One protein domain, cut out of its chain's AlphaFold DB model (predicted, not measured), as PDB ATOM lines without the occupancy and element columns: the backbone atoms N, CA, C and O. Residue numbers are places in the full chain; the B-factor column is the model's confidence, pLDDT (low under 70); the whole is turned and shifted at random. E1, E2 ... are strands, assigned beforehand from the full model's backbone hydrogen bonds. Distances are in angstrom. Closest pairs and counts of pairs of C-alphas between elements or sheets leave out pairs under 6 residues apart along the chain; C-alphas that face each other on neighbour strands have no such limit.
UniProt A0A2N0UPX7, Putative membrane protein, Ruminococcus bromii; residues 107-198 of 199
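Overview. This is residues 107 to 198 of the 199 residues of the protein "Putative membrane protein" of Ruminococcus bromii (UniProt A0A2N0UPX7). One strongly curled sheet of seven strands is folded back on itself like part of a barrel: the long strands E1, E2 and E3 make one leaf, the shorter strands E5, E6 and E7 make the other, and the bent strand E4 is the hinge. The two edge strands E1 and E7 come near each other, and the long leaf runs on past the short one. The printed part has 92 residues, no named helix and seven strands, E1 to E7 along the chain and in the same order across the sheet, all antiparallel; the class is all strand. It is only just compact, close to loose, with a radius of gyration of the C-alphas of 14.4 A, and spans 41 by 29 by 23 A.

Arrangement. The strands form a meander, each the antiparallel neighbour of the one before. E1, residues 109 to 117, and E2, residues 123 to 132, form a hairpin at 164 degrees between directions, with N 112 and O 128 3.0 A apart, within hydrogen-bond range. E2 and E3, residues 137 to 146, form a hairpin at 165 degrees, with N 127 to O 143 at 2.8 A. E4, residues 156 to 167, bends by 75 degrees at residue 160; its residues 156 to 162 pair with E3, with N 138 to O 161 at 2.8 A. Its residues 163 to 167 pair with E5, residues 173 to 177, with N 166 to O 174 at 2.9 A. E5 and E6, residues 180 to 186, form a hairpin at 148 degrees, with N 175 to O 182 at 2.8 A. E6 and E7, residues 192 to 197, form another, with N 183 to O 196 at 2.8 A. The closest C-alphas of E1 and E7, those of Cys 112 and Lys 196, are 5.6 A apart. E1 and E5 are apart, and E3 and E5 only just so, at 8.4 A.

Along the chain. E1 begins at C-alpha 109 at (39.869, 41.670, -30.108) and is 27.6 A long. E2 measures 29.4 A and E3 30.2 A, ending at C-alpha 146 at (19.382, 38.527, -17.250). E4 spans 29.0 A from first to last C-alpha. E6 measures 19.1 A, while E5 and E7 measure 13.6 A and 14.9 A; E7 ends at C-alpha 197 at (31.771, 29.773, -27.310).

Size, cuts and confidence. The two C-alphas farthest apart, those of Gly 120 and Glu 189, are 44.8 A from each other. The printed part has no cut. The link from E3 to E4, nine residues, is short but not tight, and the other links are tight. The mean pLDDT of the printed part is 90.6, and residue 119 is under 70.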
ATOM      1  N   GLY A 107      47.014  41.583 -31.206       91.38
ATOM      2  CA  GLY A 107      46.510  42.926 -31.487       91.38
ATOM      3  C   GLY A 107      45.039  42.977 -31.903       91.38
ATOM      4  O   GLY A 107      44.496  44.073 -32.037       91.38
ATOM      5  N   ASN A 108      44.379  41.825 -32.071       93.56
ATOM      6  CA  ASN A 108      42.952  41.748 -32.363       93.56
ATOM      7  C   ASN A 108      42.119  41.433 -31.115       93.56
ATOM      8  O   ASN A 108      42.569  40.786 -30.167       93.56
ATOM      9  N   SER A 109      40.870  41.894 -31.147       95.50
ATOM     10  CA  SER A 109      39.869  41.670 -30.108       95.50
ATOM     11  C   SER A 109      38.656  40.979 -30.711       95.50
ATOM     12  O   SER A 109      38.142  41.404 -31.749       95.50
ATOM     13  N   TYR A 110      38.189  39.920 -30.057       95.44
ATOM     14  CA  TYR A 110      37.040  39.150 -30.511       95.44
ATOM     15  C   TYR A 110      36.018  39.001 -29.398       95.44
ATOM     16  O   TYR A 110      36.350  38.680 -28.260       95.44
ATOM     17  N   THR A 111      34.748  39.182 -29.750       94.31
ATOM     18  CA  THR A 111      33.627  39.024 -28.823       94.31
ATOM     19  C   THR A 111      32.656  37.970 -29.317       94.31
ATOM     20  O   THR A 111      32.339  37.930 -30.508       94.31
ATOM     21  N   CYS A 112      32.105  37.177 -28.406       94.25
ATOM     22  CA  CYS A 112      30.953  36.331 -28.692       94.25
ATOM     23  C   CYS A 112      29.956  36.336 -27.547       94.25
ATOM     24  O   CYS A 112      30.289  36.654 -26.406       94.25
ATOM     25  N   SER A 113      28.734  35.927 -27.866       93.00
ATOM     26  CA  SER A 113      27.690  35.749 -26.878       93.00
ATOM     27  C   SER A 113      26.831  34.538 -27.183       93.00
ATOM     28  O   SER A 113      26.611  34.207 -28.350       93.00
ATOM     29  N   TYR A 114      26.287  33.931 -26.140       92.38
ATOM     30  CA  TYR A 114      25.216  32.950 -26.249       92.38
ATOM     31  C   TYR A 114      24.181  33.195 -25.152       92.38
ATOM     32  O   TYR A 114      24.439  33.912 -24.187       92.38
ATOM     33  N   SER A 115      23.002  32.602 -25.306       90.44
ATOM     34  CA  SER A 115      21.940  32.667 -24.306       90.44
ATOM     35  C   SER A 115      21.471  31.273 -23.926       90.44
ATOM     36  O   SER A 115      21.364  30.407 -24.795       90.44
ATOM     37  N   GLN A 116      21.142  31.067 -22.656       89.50
ATOM     38  CA  GLN A 116      20.499  29.845 -22.178       89.50
ATOM     39  C   GLN A 116      19.275  30.188 -21.331       89.50
ATOM     40  O   GLN A 116      19.246  31.196 -20.624       89.50
ATOM     41  N   THR A 117      18.247  29.350 -21.437       88.94
ATOM     42  CA  THR A 117      17.019  29.479 -20.651       88.94
ATOM     43  C   THR A 117      17.151  28.639 -19.389       88.94
ATOM     44  O   THR A 117      17.322  27.423 -19.483       88.94
ATOM     45  N   GLU A 118      17.031  29.264 -18.221       80.19
ATOM     46  CA  GLU A 118      17.029  28.554 -16.942       80.19
ATOM     47  C   GLU A 118      15.609  28.188 -16.485       80.19
ATOM     48  O   GLU A 118      14.596  28.715 -16.968       80.19
ATOM     49  N   ALA A 119      15.525  27.245 -15.541       69.81
ATOM     50  CA  ALA A 119      14.270  26.828 -14.927       69.81
ATOM     51  C   ALA A 119      13.639  28.009 -14.169       69.81
ATOM     52  O   ALA A 119      14.018  28.313 -13.042       69.81
ATOM     53  N   GLY A 120      12.680  28.686 -14.803       70.19
ATOM     54  CA  GLY A 120      12.058  29.892 -14.244       70.19
ATOM     55  C   GLY A 120      11.765  31.018 -15.236       70.19
ATOM     56  O   GLY A 120      11.453  32.113 -14.788       70.19
ATOM     57  N   PHE A 121      11.829  30.769 -16.553       81.12
ATOM     58  CA  PHE A 121      11.544  31.739 -17.631       81.12
ATOM     59  C   PHE A 121      12.544  32.899 -17.773       81.12
ATOM     60  O   PHE A 121      12.334  33.782 -18.604       81.12
ATOM     61  N   TRP A 122      13.655  32.882 -17.038       84.56
ATOM     62  CA  TRP A 122      14.740  33.842 -17.224       84.56
ATOM     63  C   TRP A 122      15.708  33.362 -18.308       84.56
ATOM     64  O   TRP A 122      16.097  32.191 -18.346       84.56
ATOM     65  N   ILE A 123      16.081  34.277 -19.205       89.50
ATOM     66  CA  ILE A 123      17.087  34.037 -20.242       89.50
ATOM     67  C   ILE A 123      18.379  34.705 -19.788       89.50
ATOM     68  O   ILE A 123      18.454  35.936 -19.717       89.50
ATOM     69  N   HIS A 124      19.388  33.889 -19.502       89.75
ATOM     70  CA  HIS A 124      20.729  34.356 -19.184       89.75
ATOM     71  C   HIS A 124      21.515  34.534 -20.472       89.75
ATOM     72  O   HIS A 124      21.571  33.624 -21.303       89.75
ATOM     73  N   TYR A 125      22.121  35.702 -20.631       92.12
ATOM     74  CA  TYR A 125      23.056  35.983 -21.705       92.12
ATOM     75  C   TYR A 125      24.469  35.962 -21.139       92.12
ATOM     76  O   TYR A 125      24.737  36.455 -20.041       92.12
ATOM     77  N   TYR A 126      25.368  35.363 -21.903       92.00
ATOM     78  CA  TYR A 126      26.769  35.182 -21.567       92.00
ATOM     79  C   TYR A 126      27.575  35.877 -22.648       92.00
ATOM     80  O   TYR A 126      27.382  35.592 -23.831       92.00
ATOM     81  N   TYR A 127      28.458  36.786 -22.253       93.75
ATOM     82  CA  TYR A 127      29.287  37.573 -23.151       93.75
ATOM     83  C   TYR A 127      30.754  37.348 -22.815       93.75
ATOM     84  O   TYR A 127      31.167  37.452 -21.661       93.75
ATOM     85  N   TYR A 128      31.541  37.096 -23.850       94.38
ATOM     86  CA  TYR A 128      32.974  36.863 -23.760       94.38
ATOM     87  C   TYR A 128      33.687  37.854 -24.663       94.38
ATOM     88  O   TYR A 128      33.228  38.114 -25.780       94.38
ATOM     89  N   LYS A 129      34.817  38.371 -24.190       95.31
ATOM     90  CA  LYS A 129      35.744  39.188 -24.971       95.31
ATOM     91  C   LYS A 129      37.156  38.659 -24.756       95.31
ATOM     92  O   LYS A 129      37.582  38.487 -23.615       95.31
ATOM     93  N   LEU A 130      37.839  38.381 -25.858       95.81
ATOM     94  CA  LEU A 130      39.218  37.910 -25.898       95.81
ATOM     95  C   LEU A 130      40.060  38.976 -26.596       95.81
ATOM     96  O   LEU A 130      39.874  39.202 -27.794       95.81
ATOM     97  N   ASP A 131      40.975  39.601 -25.863       96.06
ATOM     98  CA  ASP A 131      41.924  40.571 -26.410       96.06
ATOM     99  C   ASP A 131      43.307  39.917 -26.470       96.06
ATOM    100  O   ASP A 131      43.890  39.589 -25.440       96.06
ATOM    101  N   PHE A 132      43.822  39.668 -27.673       95.81
ATOM    102  CA  PHE A 132      45.049  38.894 -27.864       95.81
ATOM    103  C   PHE A 132      46.291  39.781 -27.773       95.81
ATOM    104  O   PHE A 132      46.469  40.706 -28.568       95.81
ATOM    105  N   ASN A 133      47.197  39.447 -26.857       94.38
ATOM    106  CA  ASN A 133      48.446  40.167 -26.654       94.38
ATOM    107  C   ASN A 133      49.573  39.590 -27.526       94.38
ATOM    108  O   ASN A 133      49.577  38.420 -27.914       94.38
ATOM    109  N   SER A 134      50.571  40.422 -27.832       91.44
ATOM    110  CA  SER A 134      51.739  40.038 -28.642       91.44
ATOM    111  C   SER A 134      52.734  39.125 -27.930       91.44
ATOM    112  O   SER A 134      53.627  38.581 -28.573       91.44
ATOM    113  N   ASP A 135      52.609  38.965 -26.617       90.06
ATOM    114  CA  ASP A 135      53.482  38.136 -25.782       90.06
ATOM    115  C   ASP A 135      52.995  36.679 -25.645       90.06
ATOM    116  O   ASP A 135      53.582  35.899 -24.895       90.06
ATOM    117  N   GLY A 136      51.940  36.296 -26.375       86.88
ATOM    118  CA  GLY A 136      51.345  34.959 -26.295       86.88
ATOM    119  C   GLY A 136      50.353  34.790 -25.141       86.88
ATOM    120  O   GLY A 136      49.941  33.668 -24.839       86.88
ATOM    121  N   THR A 137      49.950  35.886 -24.501       93.62
ATOM    122  CA  THR A 137      48.826  35.919 -23.564       93.62
ATOM    123  C   THR A 137      47.589  36.543 -24.208       93.62
ATOM    124  O   THR A 137      47.638  37.067 -25.321       93.62
ATOM    125  N   LEU A 138      46.451  36.462 -23.530       95.44
ATOM    126  CA  LEU A 138      45.273  37.247 -23.860       95.44
ATOM    127  C   LEU A 138      44.624  37.788 -22.596       95.44
ATOM    128  O   LEU A 138      44.654  37.142 -21.547       95.44
ATOM    129  N   ASP A 139      44.015  38.957 -22.709       95.88
ATOM    130  CA  ASP A 139      43.143  39.506 -21.687       95.88
ATOM    131  C   ASP A 139      41.733  38.954 -21.872       95.88
ATOM    132  O   ASP A 139      41.082  39.116 -22.909       95.88
ATOM    133  N   TYR A 140      41.284  38.242 -20.844       94.06
ATOM    134  CA  TYR A 140      40.000  37.571 -20.815       94.06
ATOM    135  C   TYR A 140      38.989  38.442 -20.084       94.06
ATOM    136  O   TYR A 140      39.190  38.795 -18.919       94.06
ATOM    137  N   TYR A 141      37.879  38.754 -20.748       94.56
ATOM    138  CA  TYR A 141      36.763  39.438 -20.119       94.56
ATOM    139  C   TYR A 141      35.468  38.654 -20.260       94.56
ATOM    140  O   TYR A 141      35.201  38.013 -21.280       94.56
ATOM    141  N   TYR A 142      34.641  38.759 -19.228       92.81
ATOM    142  CA  TYR A 142      33.389  38.032 -19.126       92.81
ATOM    143  C   TYR A 142      32.305  38.906 -18.508       92.81
ATOM    144  O   TYR A 142      32.575  39.736 -17.644       92.81
ATOM    145  N   MET A 143      31.072  38.704 -18.951       92.50
ATOM    146  CA  MET A 143      29.900  39.374 -18.413       92.50
ATOM    147  C   MET A 143      28.681  38.475 -18.583       92.50
ATOM    148  O   MET A 143      28.555  37.764 -19.583       92.50
ATOM    149  N   THR A 144      27.764  38.524 -17.623       91.56
ATOM    150  CA  THR A 144      26.479  37.830 -17.713       91.56
ATOM    151  C   THR A 144      25.343  38.756 -17.315       91.56
ATOM    152  O   THR A 144      25.489  39.553 -16.393       91.56
ATOM    153  N   THR A 145      24.225  38.653 -18.024       91.12
ATOM    154  CA  THR A 145      23.043  39.496 -17.822       91.12
ATOM    155  C   THR A 145      21.776  38.646 -17.854       91.12
ATOM    156  O   THR A 145      21.730  37.582 -18.480       91.12
ATOM    157  N   VAL A 146      20.726  39.115 -17.179       87.12
ATOM    158  CA  VAL A 146      19.382  38.527 -17.250       87.12
ATOM    159  C   VAL A 146      18.555  39.389 -18.202       87.12
ATOM    160  O   VAL A 146      17.977  40.392 -17.800       87.12
ATOM    161  N   GLY A 147      18.542  39.016 -19.482       80.56
ATOM    162  CA  GLY A 147      18.062  39.862 -20.583       80.56
ATOM    163  C   GLY A 147      19.190  40.379 -21.491       80.56
ATOM    164  O   GLY A 147      20.365  40.204 -21.163       80.56
ATOM    165  N   PRO A 148      18.865  40.950 -22.667       81.81
ATOM    166  CA  PRO A 148      19.864  41.449 -23.613       81.81
ATOM    167  C   PRO A 148      20.733  42.552 -23.005       81.81
ATOM    168  O   PRO A 148      20.231  43.364 -22.238       81.81
ATOM    169  N   LYS A 149      22.000  42.611 -23.424       83.62
ATOM    170  CA  LYS A 149      22.967  43.638 -23.018       83.62
ATOM    171  C   LYS A 149      22.417  45.073 -23.128       83.62
ATOM    172  O   LYS A 149      21.971  45.488 -24.205       83.62
ATOM    173  N   GLU A 150      22.561  45.840 -22.054       86.75
ATOM    174  CA  GLU A 150      22.294  47.277 -21.968       86.75
ATOM    175  C   GLU A 150      23.559  48.110 -22.278       86.75
ATOM    176  O   GLU A 150      24.638  47.586 -22.563       86.75
ATOM    177  N   LYS A 151      23.433  49.441 -22.354       81.62
ATOM    178  CA  LYS A 151      24.537  50.309 -22.826       81.62
ATOM    179  C   LYS A 151      25.616  50.555 -21.771       81.62
ATOM    180  O   LYS A 151      26.749  50.847 -22.139       81.62
ATOM    181  N   ASP A 152      25.238  50.486 -20.509       85.19
ATOM    182  CA  ASP A 152      26.057  50.651 -19.308       85.19
ATOM    183  C   ASP A 152      26.667  49.330 -18.813       85.19
ATOM    184  O   ASP A 152      27.502  49.338 -17.914       85.19
ATOM    185  N   ASP A 153      26.314  48.211 -19.449       86.31
ATOM    186  CA  ASP A 153      26.898  46.902 -19.185       86.31
ATOM    187  C   ASP A 153      28.360  46.829 -19.665       86.31
ATOM    188  O   ASP A 153      28.670  46.749 -20.869       86.31
ATOM    189  N   GLU A 154      29.275  46.806 -18.702       88.12
ATOM    190  CA  GLU A 154      30.712  46.705 -18.925       88.12
ATOM    191  C   GLU A 154      31.243  45.291 -18.677       88.12
ATOM    192  O   GLU A 154      30.785  44.544 -17.815       88.12
ATOM    193  N   PHE A 155      32.248  44.916 -19.464       90.19
ATOM    194  CA  PHE A 155      32.916  43.633 -19.322       90.19
ATOM    195  C   PHE A 155      33.800  43.609 -18.073       90.19
ATOM    196  O   PHE A 155      34.643  44.489 -17.892       90.19
ATOM    197  N   GLU A 156      33.702  42.549 -17.273       91.25
ATOM    198  CA  GLU A 156      34.616  42.344 -16.153       91.25
ATOM    199  C   GLU A 156      35.921  41.731 -16.661       91.25
ATOM    200  O   GLU A 156      35.917  40.645 -17.253       91.25
ATOM    201  N   HIS A 157      37.052  42.397 -16.413       93.50
ATOM    202  CA  HIS A 157      38.369  41.808 -16.668       93.50
ATOM    203  C   HIS A 157      38.605  40.662 -15.686       93.50
ATOM    204  O   HIS A 157      38.655  40.854 -14.472       93.50
ATOM    205  N   ARG A 158      38.716  39.449 -16.222       92.25
ATOM    206  CA  ARG A 158      38.924  38.218 -15.451       92.25
ATOM    207  C   ARG A 158      40.400  37.864 -15.307       92.25
ATOM    208  O   ARG A 158      40.736  37.061 -14.440       92.25
ATOM    209  N   GLY A 159      41.263  38.472 -16.115       91.88
ATOM    210  CA  GLY A 159      42.712  38.371 -16.003       91.88
ATOM    211  C   GLY A 159      43.405  38.145 -17.340       91.88
ATOM    212  O   GLY A 159      42.768  37.963 -18.378       91.88
ATOM    213  N   THR A 160      44.732  38.130 -17.280       95.50
ATOM    214  CA  THR A 160      45.614  37.875 -18.421       95.50
ATOM    215  C   THR A 160      46.065  36.417 -18.384       95.50
ATOM    216  O   THR A 160      46.675  35.968 -17.412       95.50
ATOM    217  N   LEU A 161      45.720  35.652 -19.416       93.69
ATOM    218  CA  LEU A 161      45.825  34.195 -19.441       93.69
ATOM    219  C   LEU A 161      46.586  33.734 -20.683       93.69
ATOM    220  O   LEU A 161      46.455  34.308 -21.759       93.69
ATOM    221  N   SER A 162      47.352  32.656 -20.556       93.62
ATOM    222  CA  SER A 162      47.883  31.961 -21.730       93.62
ATOM    223  C   SER A 162      46.759  31.250 -22.481       93.62
ATOM    224  O   SER A 162      45.822  30.727 -21.870       93.62
ATOM    225  N   TYR A 163      46.882  31.199 -23.804       93.94
ATOM    226  CA  TYR A 163      45.938  30.518 -24.679       93.94
ATOM    227  C   TYR A 163      46.651  29.502 -25.565       93.94
ATOM    228  O   TYR A 163      47.828  29.651 -25.888       93.94
ATOM    229  N   ASP A 164      45.919  28.472 -25.973       93.94
ATOM    230  CA  ASP A 164      46.362  27.539 -27.005       93.94
ATOM    231  C   ASP A 164      45.423  27.611 -28.205       93.94
ATOM    232  O   ASP A 164      44.210  27.757 -28.044       93.94
ATOM    233  N   VAL A 165      45.986  27.506 -29.408       94.38
ATOM    234  CA  VAL A 165      45.216  27.444 -30.654       94.38
ATOM    235  C   VAL A 165      45.573  26.160 -31.369       94.38
ATOM    236  O   VAL A 165      46.746  25.894 -31.655       94.38
ATOM    237  N   SER A 166      44.544  25.395 -31.714       93.12
ATOM    238  CA  SER A 166      44.673  24.121 -32.406       93.12
ATOM    239  C   SER A 166      43.802  24.082 -33.658       93.12
ATOM    240  O   SER A 166      42.816  24.810 -33.782       93.12
ATOM    241  N   ARG A 167      44.182  23.228 -34.613       92.06
ATOM    242  CA  ARG A 167      43.445  22.999 -35.858       92.06
ATOM    243  C   ARG A 167      43.162  21.513 -36.020       92.06
ATOM    244  O   ARG A 167      44.082  20.698 -36.059       92.06
ATOM    245  N   SER A 168      41.887  21.159 -36.123       87.94
ATOM    246  CA  SER A 168      41.448  19.782 -36.364       87.94
ATOM    247  C   SER A 168      41.797  19.296 -37.777       87.94
ATOM    248  O   SER A 168      41.999  20.092 -38.696       87.94
ATOM    249  N   ILE A 169      41.763  17.975 -37.984       79.88
ATOM    250  CA  ILE A 169      41.930  17.353 -39.312       79.88
ATOM    251  C   ILE A 169      40.882  17.824 -40.336       79.88
ATOM    252  O   ILE A 169      41.138  17.794 -41.533       79.88
ATOM    253  N   PHE A 170      39.722  18.293 -39.863       82.12
ATOM    254  CA  PHE A 170      38.645  18.841 -40.694       82.12
ATOM    255  C   PHE A 170      38.770  20.357 -40.914       82.12
ATOM    256  O   PHE A 170      37.873  20.972 -41.480       82.12
ATOM    257  N   GLY A 171      39.863  20.975 -40.460       85.88
ATOM    258  CA  GLY A 171      40.155  22.387 -40.689       85.88
ATOM    259  C   GLY A 171      39.461  23.367 -39.746       85.88
ATOM    260  O   GLY A 171      39.640  24.567 -39.922       85.88
ATOM    261  N   LYS A 172      38.715  22.892 -38.739       91.25
ATOM    262  CA  LYS A 172      38.181  23.755 -37.672       91.25
ATOM    263  C   LYS A 172      39.292  24.213 -36.733       91.25
ATOM    264  O   LYS A 172      40.114  23.377 -36.345       91.25
ATOM    265  N   TYR A 173      39.257  25.485 -36.347       94.69
ATOM    266  CA  TYR A 173      40.168  26.092 -35.381       94.69
ATOM    267  C   TYR A 173      39.495  26.234 -34.016       94.69
ATOM    268  O   TYR A 173      38.336  26.640 -33.929       94.69
ATOM    269  N   GLU A 174      40.235  25.924 -32.959       95.44
ATOM    270  CA  GLU A 174      39.770  25.993 -31.575       95.44
ATOM    271  C   GLU A 174      40.803  26.732 -30.721       95.44
ATOM    272  O   GLU A 174      41.993  26.414 -30.773       95.44
ATOM    273  N   ILE A 175      40.332  27.701 -29.938       95.56
ATOM    274  CA  ILE A 175      41.098  28.442 -28.938       95.56
ATOM    275  C   ILE A 175      40.721  27.897 -27.559       95.56
ATOM    276  O   ILE A 175      39.536  27.794 -27.242       95.56
ATOM    277  N   LYS A 176      41.710  27.576 -26.725       94.50
ATOM    278  CA  LYS A 176      41.507  27.119 -25.342       94.50
ATOM    279  C   LYS A 176      42.117  28.094 -24.355       94.50
ATOM    280  O   LYS A 176      43.294  28.432 -24.474       94.50
ATOM    281  N   VAL A 177      41.322  28.508 -23.368       92.56
ATOM    282  CA  VAL A 177      41.704  29.498 -22.352       92.56
ATOM    283  C   VAL A 177      41.086  29.107 -21.016       92.56
ATOM    284  O   VAL A 177      39.871  29.032 -20.908       92.56
ATOM    285  N   SER A 178      41.900  28.864 -19.983       83.25
ATOM    286  CA  SER A 178      41.421  28.600 -18.610       83.25
ATOM    287  C   SER A 178      40.272  27.570 -18.501       83.25
ATOM    288  O   SER A 178      39.363  27.719 -17.686       83.25
ATOM    289  N   GLY A 179      40.315  26.512 -19.316       83.69
ATOM    290  CA  GLY A 179      39.300  25.449 -19.332       83.69
ATOM    291  C   GLY A 179      38.083  25.714 -20.226       83.69
ATOM    292  O   GLY A 179      37.312  24.788 -20.456       83.69
ATOM    293  N   GLU A 180      37.944  26.919 -20.780       90.00
ATOM    294  CA  GLU A 180      36.940  27.271 -21.787       90.00
ATOM    295  C   GLU A 180      37.472  26.995 -23.201       90.00
ATOM    296  O   GLU A 180      38.667  27.167 -23.476       90.00
ATOM    297  N   SER A 181      36.582  26.587 -24.109       94.19
ATOM    298  CA  SER A 181      36.880  26.435 -25.536       94.19
ATOM    299  C   SER A 181      36.076  27.418 -26.380       94.19
ATOM    300  O   SER A 181      34.898  27.679 -26.129       94.19
ATOM    301  N   PHE A 182      36.725  27.959 -27.407       95.06
ATOM    302  CA  PHE A 182      36.111  28.848 -28.380       95.06
ATOM    303  C   PHE A 182      36.439  28.383 -29.794       95.06
ATOM    304  O   PHE A 182      37.604  28.242 -30.165       95.06
ATOM    305  N   THR A 183      35.417  28.197 -30.618       96.06
ATOM    306  CA  THR A 183      35.592  27.965 -32.051       96.06
ATOM    307  C   THR A 183      35.972  29.271 -32.736       96.06
ATOM    308  O   THR A 183      35.241  30.260 -32.642       96.06
ATOM    309  N   LEU A 184      37.084  29.268 -33.469       95.88
ATOM    310  CA  LEU A 184      37.552  30.408 -34.252       95.88
ATOM    311  C   LEU A 184      37.109  30.254 -35.713       95.88
ATOM    312  O   LEU A 184      37.498  29.308 -36.400       95.88
ATOM    313  N   ASN A 185      36.295  31.195 -36.192       94.25
ATOM    314  CA  ASN A 185      35.904  31.278 -37.594       94.25
ATOM    315  C   ASN A 185      36.964  32.060 -38.363       94.25
ATOM    316  O   ASN A 185      37.276  33.208 -38.035       94.25
ATOM    317  N   VAL A 186      37.472  31.428 -39.409       93.62
ATOM    318  CA  VAL A 186      38.552  31.927 -40.250       93.62
ATOM    319  C   VAL A 186      38.049  31.935 -41.696       93.62
ATOM    320  O   VAL A 186      37.267  31.056 -42.062       93.62
ATOM    321  N   ASP A 187      38.426  32.939 -42.487       91.31
ATOM    322  CA  ASP A 187      38.083  32.987 -43.913       91.31
ATOM    323  C   ASP A 187      38.977  32.077 -44.782       91.31
ATOM    324  O   ASP A 187      39.862  31.373 -44.285       91.31
ATOM    325  N   ASP A 188      38.728  32.080 -46.095       87.94
ATOM    326  CA  ASP A 188      39.456  31.253 -47.068       87.94
ATOM    327  C   ASP A 188      40.953  31.614 -47.175       87.94
ATOM    328  O   ASP A 188      41.767  30.780 -47.584       87.94
ATOM    329  N   GLU A 189      41.330  32.828 -46.763       88.94
ATOM    330  CA  GLU A 189      42.702  33.352 -46.760       88.94
ATOM    331  C   GLU A 189      43.426  33.102 -45.420       88.94
ATOM    332  O   GLU A 189      44.609  33.404 -45.270       88.94
ATOM    333  N   ASN A 190      42.759  32.417 -44.486       89.00
ATOM    334  CA  ASN A 190      43.188  32.142 -43.116       89.00
ATOM    335  C   ASN A 190      43.194  33.366 -42.179       89.00
ATOM    336  O   ASN A 190      43.886  33.339 -41.163       89.00
ATOM    337  N   HIS A 191      42.373  34.383 -42.452       91.81
ATOM    338  CA  HIS A 191      42.206  35.527 -41.560       91.81
ATOM    339  C   HIS A 191      41.121  35.277 -40.499       91.81
ATOM    340  O   HIS A 191      39.963  34.996 -40.850       91.81
ATOM    341  N   PRO A 192      41.436  35.383 -39.192       94.06
ATOM    342  CA  PRO A 192      40.453  35.190 -38.133       94.06
ATOM    343  C   PRO A 192      39.399  36.312 -38.112       94.06
ATOM    344  O   PRO A 192      39.718  37.496 -38.007       94.06
ATOM    345  N   LYS A 193      38.115  35.935 -38.202       94.88
ATOM    346  CA  LYS A 193      36.973  36.869 -38.308       94.88
ATOM    347  C   LYS A 193      36.144  36.982 -37.039       94.88
ATOM    348  O   LYS A 193      35.695  38.070 -36.696       94.88
ATOM    349  N   SER A 194      35.843  35.860 -36.393       93.88
ATOM    350  CA  SER A 194      34.965  35.834 -35.220       93.88
ATOM    351  C   SER A 194      35.180  34.584 -34.385       93.88
ATOM    352  O   SER A 194      35.676  33.577 -34.883       93.88
ATOM    353  N   ILE A 195      34.752  34.635 -33.127       95.88
ATOM    354  CA  ILE A 195      34.768  33.490 -32.216       95.88
ATOM    355  C   ILE A 195      33.340  33.061 -31.868       95.88
ATOM    356  O   ILE A 195      32.390  33.838 -31.994       95.88
ATOM    357  N   LYS A 196      33.181  31.817 -31.426       94.94
ATOM    358  CA  LYS A 196      31.962  31.282 -30.811       94.94
ATOM    359  C   LYS A 196      32.354  30.497 -29.569       94.94
ATOM    360  O   LYS A 196      33.363  29.805 -29.600       94.94
ATOM    361  N   HIS A 197      31.566  30.593 -28.505       92.75
ATOM    362  CA  HIS A 197      31.771  29.773 -27.310       92.75
ATOM    363  C   HIS A 197      31.408  28.308 -27.604       92.75
ATOM    364  O   HIS A 197      30.404  28.047 -28.273       92.75
ATOM    365  N   GLY A 198      32.247  27.379 -27.145       84.38
ATOM    366  CA  GLY A 198      32.131  25.943 -27.392       84.38
ATOM    367  C   GLY A 198      32.881  25.437 -28.634       84.38
ATOM    368  O   GLY A 198      33.415  26.213 -29.439       84.38
TER     369      GLY A 198